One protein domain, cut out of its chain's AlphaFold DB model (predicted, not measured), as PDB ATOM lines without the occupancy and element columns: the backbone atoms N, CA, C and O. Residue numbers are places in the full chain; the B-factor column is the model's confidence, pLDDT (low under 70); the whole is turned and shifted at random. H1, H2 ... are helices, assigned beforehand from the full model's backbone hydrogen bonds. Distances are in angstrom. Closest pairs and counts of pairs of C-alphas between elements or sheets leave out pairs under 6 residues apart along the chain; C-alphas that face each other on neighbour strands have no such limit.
ATOM      1  N   ASP A 223      51.268 -45.284 -36.772       83.56
ATOM      2  CA  ASP A 223      51.692 -45.141 -35.387       83.56
ATOM      3  C   ASP A 223      50.571 -44.492 -34.570       83.56
ATOM      4  O   ASP A 223      50.018 -43.453 -34.942       83.56
ATOM      5  N   THR A 224      50.267 -45.061 -33.406       80.38
ATOM      6  CA  THR A 224      49.283 -44.498 -32.468       80.38
ATOM      7  C   THR A 224      49.612 -43.046 -32.108       80.38
ATOM      8  O   THR A 224      48.716 -42.212 -31.992       80.38
ATOM      9  N   GLY A 225      50.904 -42.705 -32.039       85.81
ATOM     10  CA  GLY A 225      51.371 -41.334 -31.838       85.81
ATOM     11  C   GLY A 225      51.117 -40.395 -33.024       85.81
ATOM     12  O   GLY A 225      50.980 -39.190 -32.828       85.81
ATOM     13  N   PHE A 226      51.030 -40.900 -34.259       86.88
ATOM     14  CA  PHE A 226      50.607 -40.088 -35.405       86.88
ATOM     15  C   PHE A 226      49.116 -39.759 -35.319       86.88
ATOM     16  O   PHE A 226      48.752 -38.595 -35.471       86.88
ATOM     17  N   LEU A 227      48.281 -40.749 -34.994       89.38
ATOM     18  CA  LEU A 227      46.841 -40.543 -34.826       89.38
ATOM     19  C   LEU A 227      46.533 -39.553 -33.705       89.38
ATOM     20  O   LEU A 227      45.704 -38.669 -33.889       89.38
ATOM     21  N   GLN A 228      47.250 -39.640 -32.582       89.25
ATOM     22  CA  GLN A 228      47.083 -38.707 -31.468       89.25
ATOM     23  C   GLN A 228      47.441 -37.263 -31.852       89.25
ATOM     24  O   GLN A 228      46.717 -36.339 -31.498       89.25
ATOM     25  N   ARG A 229      48.519 -37.057 -32.620       90.19
ATOM     26  CA  ARG A 229      48.899 -35.719 -33.110       90.19
ATOM     27  C   ARG A 229      47.901 -35.161 -34.121       90.19
ATOM     28  O   ARG A 229      47.647 -33.962 -34.133       90.19
ATOM     29  N   LEU A 230      47.366 -36.021 -34.982       90.50
ATOM     30  CA  LEU A 230      46.363 -35.639 -35.972       90.50
ATOM     31  C   LEU A 230      45.048 -35.247 -35.285       90.50
ATOM     32  O   LEU A 230      44.437 -34.248 -35.655       90.50
ATOM     33  N   ASP A 231      44.670 -35.973 -34.238       90.62
ATOM     34  CA  ASP A 231      43.519 -35.666 -33.395       90.62
ATOM     35  C   ASP A 231      43.671 -34.340 -32.639       90.62
ATOM     36  O   ASP A 231      42.774 -33.499 -32.666       90.62
ATOM     37  N   GLU A 232      44.835 -34.106 -32.029       92.31
ATOM     38  CA  GLU A 232      45.141 -32.848 -31.343       92.31
ATOM     39  C   GLU A 232      45.099 -31.651 -32.306       92.31
ATOM     40  O   GLU A 232      44.519 -30.618 -31.977       92.31
ATOM     41  N   ALA A 233      45.632 -31.804 -33.523       91.56
ATOM     42  CA  ALA A 233      45.622 -30.751 -34.538       91.56
ATOM     43  C   ALA A 233      44.213 -30.437 -35.079       91.56
ATOM     44  O   ALA A 233      43.931 -29.290 -35.438       91.56
ATOM     45  N   LEU A 234      43.327 -31.436 -35.135       90.38
ATOM     46  CA  LEU A 234      41.915 -31.239 -35.467       90.38
ATOM     47  C   LEU A 234      41.169 -30.558 -34.313       90.38
ATOM     48  O   LEU A 234      40.439 -29.595 -34.542       90.38
ATOM     49  N   ALA A 235      41.393 -31.004 -33.074       87.81
ATOM     50  CA  ALA A 235      40.776 -30.425 -31.881       87.81
ATOM     51  C   ALA A 235      41.209 -28.969 -31.641       87.81
ATOM     52  O   ALA A 235      40.407 -28.148 -31.199       87.81
ATOM     53  N   SER A 236      42.459 -28.627 -31.966       91.06
ATOM     54  CA  SER A 236      42.976 -27.260 -31.874       91.06
ATOM     55  C   SER A 236      42.562 -26.370 -33.053       91.06
ATOM     56  O   SER A 236      42.893 -25.184 -33.063       91.06
ATOM     57  N   GLY A 237      41.899 -26.926 -34.076       90.81
ATOM     58  CA  GLY A 237      41.562 -26.229 -35.320       90.81
ATOM     59  C   GLY A 237      42.774 -25.844 -36.179       90.81
ATOM     60  O   GLY A 237      42.636 -25.054 -37.112       90.81
ATOM     61  N   ALA A 238      43.965 -26.376 -35.874       90.50
ATOM     62  CA  ALA A 238      45.189 -26.110 -36.633       90.50
ATOM     63  C   ALA A 238      45.198 -26.837 -37.986       90.50
ATOM     64  O   ALA A 238      45.853 -26.391 -38.929       90.50
ATOM     65  N   LEU A 239      44.464 -27.946 -38.080       92.81
ATOM     66  CA  LEU A 239      44.332 -28.760 -39.278       92.81
ATOM     67  C   LEU A 239      42.863 -28.815 -39.702       92.81
ATOM     68  O   LEU A 239      41.980 -29.019 -38.871       92.81
ATOM     69  N   ARG A 240      42.585 -28.651 -41.001       92.19
ATOM     70  CA  ARG A 240      41.222 -28.859 -41.514       92.19
ATOM     71  C   ARG A 240      40.917 -30.356 -41.675       92.19
ATOM     72  O   ARG A 240      41.827 -31.105 -42.040       92.19
ATOM     73  N   PRO A 241      39.651 -30.786 -41.529       86.19
ATOM     74  CA  PRO A 241      39.244 -32.176 -41.753       86.19
ATOM     75  C   PRO A 241      39.682 -32.725 -43.121       86.19
ATOM     76  O   PRO A 241      40.240 -33.815 -43.202       86.19
ATOM     77  N   ASP A 242      39.558 -31.927 -44.186       88.56
ATOM     78  CA  ASP A 242      39.985 -32.315 -45.543       88.56
ATOM     79  C   ASP A 242      41.497 -32.523 -45.681       88.56
ATOM     80  O   ASP A 242      41.973 -33.258 -46.545       88.56
ATOM     81  N   GLN A 243      42.281 -31.825 -44.861       89.44
ATOM     82  CA  GLN A 243      43.731 -31.981 -44.850       89.44
ATOM     83  C   GLN A 243      44.112 -33.246 -44.083       89.44
ATOM     84  O   GLN A 243      44.976 -33.989 -44.535       89.44
ATOM     85  N   ALA A 244      43.423 -33.533 -42.979       87.69
ATOM     86  CA  ALA A 244      43.597 -34.772 -42.231       87.69
ATOM     87  C   ALA A 244      43.268 -36.017 -43.070       87.69
ATOM     88  O   ALA A 244      44.037 -36.976 -43.059       87.69
ATOM     89  N   THR A 245      42.182 -36.000 -43.847       84.44
ATOM     90  CA  THR A 245      41.814 -37.133 -44.717       84.44
ATOM     91  C   THR A 245      42.826 -37.360 -45.836       84.44
ATOM     92  O   THR A 245      43.167 -38.506 -46.126       84.44
ATOM     93  N   ARG A 246      43.371 -36.288 -46.430       88.00
ATOM     94  CA  ARG A 246      44.480 -36.392 -47.396       88.00
ATOM     95  C   ARG A 246      45.725 -36.996 -46.761       88.00
ATOM     96  O   ARG A 246      46.291 -37.913 -47.336       88.00
ATOM     97  N   LEU A 247      46.093 -36.556 -45.557       89.25
ATOM     98  CA  LEU A 247      47.235 -37.116 -44.832       89.25
ATOM     99  C   LEU A 247      47.054 -38.604 -44.530       89.25
ATOM    100  O   LEU A 247      47.995 -39.375 -44.673       89.25
ATOM    101  N   LEU A 248      45.850 -39.023 -44.142       87.06
ATOM    102  CA  LEU A 248      45.548 -40.436 -43.917       87.06
ATOM    103  C   LEU A 248      45.678 -41.247 -45.216       87.06
ATOM    104  O   LEU A 248      46.337 -42.285 -45.215       87.06
ATOM    105  N   ARG A 249      45.153 -40.739 -46.339       84.94
ATOM    106  CA  ARG A 249      45.312 -41.372 -47.661       84.94
ATOM    107  C   ARG A 249      46.773 -41.449 -48.106       84.94
ATOM    108  O   ARG A 249      47.200 -42.492 -48.590       84.94
ATOM    109  N   ASP A 250      47.551 -40.391 -47.888       85.62
ATOM    110  CA  ASP A 250      48.979 -40.335 -48.235       85.62
ATOM    111  C   ASP A 250      49.816 -41.337 -47.423       85.62
ATOM    112  O   ASP A 250      50.833 -41.839 -47.900       85.62
ATOM    113  N   VAL A 251      49.379 -41.662 -46.202       83.12
ATOM    114  CA  VAL A 251      49.984 -42.695 -45.343       83.12
ATOM    115  C   VAL A 251      49.550 -44.113 -45.764       83.12
ATOM    116  O   VAL A 251      50.032 -45.106 -45.221       83.12
ATOM    117  N   GLY A 252      48.693 -44.235 -46.782       82.75
ATOM    118  CA  GLY A 252      48.164 -45.509 -47.261       82.75
ATOM    119  C   GLY A 252      47.021 -46.038 -46.398       82.75
ATOM    120  O   GLY A 252      46.750 -47.235 -46.413       82.75
ATOM    121  N   PHE A 253      46.372 -45.163 -45.624       81.50
ATOM    122  CA  PHE A 253      45.163 -45.517 -44.900       81.50
ATOM    123  C   PHE A 253      43.979 -45.496 -45.868       81.50
ATOM    124  O   PHE A 253      43.547 -44.432 -46.326       81.50
ATOM    125  N   ASP A 254      43.475 -46.682 -46.197       81.81
ATOM    126  CA  ASP A 254      42.347 -46.833 -47.105       81.81
ATOM    127  C   ASP A 254      41.030 -46.566 -46.365       81.81
ATOM    128  O   ASP A 254      40.412 -47.443 -45.759       81.81
ATOM    129  N   LEU A 255      40.631 -45.295 -46.380       76.62
ATOM    130  CA  LEU A 255      39.357 -44.840 -45.829       76.62
ATOM    131  C   LEU A 255      38.165 -45.492 -46.536       76.62
ATOM    132  O   LEU A 255      37.131 -45.687 -45.903       76.62
ATOM    133  N   ASP A 256      38.299 -45.827 -47.820       80.19
ATOM    134  CA  ASP A 256      37.203 -46.394 -48.597       80.19
ATOM    135  C   ASP A 256      36.979 -47.854 -48.174       80.19
ATOM    136  O   ASP A 256      35.836 -48.256 -47.950       80.19
ATOM    137  N   GLN A 257      38.057 -48.608 -47.928       75.50
ATOM    138  CA  GLN A 257      37.969 -49.949 -47.341       75.50
ATOM    139  C   GLN A 257      37.379 -49.923 -45.924       75.50
ATOM    140  O   GLN A 257      36.513 -50.738 -45.616       75.50
ATOM    141  N   LEU A 258      37.778 -48.962 -45.079       77.38
ATOM    142  CA  LEU A 258      37.214 -48.825 -43.730       77.38
ATOM    143  C   LEU A 258      35.700 -48.555 -43.769       77.38
ATOM    144  O   LEU A 258      34.945 -49.130 -42.988       77.38
ATOM    145  N   LEU A 259      35.253 -47.699 -44.692       77.94
ATOM    146  CA  LEU A 259      33.833 -47.397 -44.876       77.94
ATOM    147  C   LEU A 259      33.057 -48.609 -45.401       77.94
ATOM    148  O   LEU A 259      31.940 -48.856 -44.949       77.94
ATOM    149  N   VAL A 260      33.639 -49.372 -46.331       79.62
ATOM    150  CA  VAL A 260      33.045 -50.619 -46.832       79.62
ATOM    151  C   VAL A 260      32.927 -51.651 -45.714       79.62
ATOM    152  O   VAL A 260      31.868 -52.264 -45.580       79.62
ATOM    153  N   ASP A 261      33.955 -51.814 -44.883       72.75
ATOM    154  CA  ASP A 261      33.939 -52.750 -43.756       72.75
ATOM    155  C   ASP A 261      32.871 -52.358 -42.718       72.75
ATOM    156  O   ASP A 261      32.126 -53.215 -42.244       72.75
ATOM    157  N   GLU A 262      32.721 -51.065 -42.408       74.50
ATOM    158  CA  GLU A 262      31.694 -50.577 -41.474       74.50
ATOM    159  C   GLU A 262      30.270 -50.726 -42.034       74.50
ATOM    160  O   GLU A 262      29.346 -51.104 -41.309       74.50
ATOM    161  N   LEU A 263      30.083 -50.468 -43.332       71.31
ATOM    162  CA  LEU A 263      28.810 -50.689 -44.023       71.31
ATOM    163  C   LEU A 263      28.459 -52.177 -44.137       71.31
ATOM    164  O   LEU A 263      27.279 -52.512 -44.140       71.31
ATOM    165  N   SER A 264      29.463 -53.053 -44.210       71.56
ATOM    166  CA  SER A 264      29.284 -54.509 -44.301       71.56
ATOM    167  C   SER A 264      29.089 -55.181 -42.937       71.56
ATOM    168  O   SER A 264      28.650 -56.326 -42.879       71.56
ATOM    169  N   ALA A 265      29.424 -54.495 -41.840       70.25
ATOM    170  CA  ALA A 265      29.279 -54.993 -40.472       70.25
ATOM    171  C   ALA A 265      27.896 -54.708 -39.842       70.25
ATOM    172  O   ALA A 265      27.678 -55.057 -38.678       70.25
ATOM    173  N   LYS A 266      26.975 -54.074 -40.584       51.16
ATOM    174  CA  LYS A 266      25.570 -53.838 -40.206       51.16
ATOM    175  C   LYS A 266      24.634 -54.809 -40.910       51.16
ATOM    176  O   LYS A 266      23.652 -55.214 -40.248       51.16
TER     177      LYS A 266
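AT A GLANCE: This is residues 223 to 266 of the 266 residues of an uncharacterized protein of Chlamydomonas incerta (UniProt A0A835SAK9). Two short helices, H1 and H2, fold back side by side as a loosely closed helical hairpin, and a third helix, H3, sticks out from it as an arm with residues 256 to 266 standing free. The arm sets off from the far end of H2 and runs about perpendicular to it, away from H1. The printed part has 44 residues with three named helices, in the order H1, H2, H3 along the chain, and no named strand; the class is all helix. The whole is loose, with a radius of gyration of the C-alphas of 11.9 A, and elongated, with spans of 33 by 19 by 19 A.

HOW THE PARTS SIT: The longest helix by residues is H1, residues 224 to 235. It only just touches H2, residues 241 to 250, with 3 pairs of C-alphas within 8 A. Their closest C-alphas are those of Leu 234 and Pro 241, 6.9 A apart, and H1 touches H2 with residues 230 to 234 alone. The two helices run opposite ways at a shallow tilt of 22 degrees, their centres 11.9 A apart, and form a helical hairpin. H3, residues 255 to 264, is close to H2 but not clearly touching it, with 2 pairs of C-alphas within 8 A. The closest C-alphas of these two are those of Arg 249 and Leu 255, 7.1 A apart. The lines of H2 and H3 are about perpendicular, at 82 degrees, and their centres are 16.5 A apart. H1 and H3 are apart. In H1, H2 and H3 every pair of backbone O i and N i+4 is within hydrogen-bond range.

IN THESE COORDINATES: H1 begins at C-alpha 224, at (49.283, -44.498, -32.468), and measures 16.5 A from first to last C-alpha. H2, from Pro 241 to Asp 250, measures 14.3 A and begins at C-alpha 241, at (39.244, -32.176, -41.753). H3, from Leu 255 to Ser 264, measures 14.0 A and ends at C-alpha 264, at (29.284, -54.509, -44.301).

THE WHOLE: The two C-alphas farthest apart are those of Ala 238 and Lys 266, at 34.2 A. Without the stretch that stands free, the body has 33 residues and spans 24 by 20 by 11 A. The links from H1 to H2 and from H2 to H3 are both tight, with 5 and 4 residues between the helices. The printed part has no cut and ends at residue 266, the chain's last residue. The mean pLDDT of the printed part is 83.8; H3 has a mean of 76, and residue 266 is under 70.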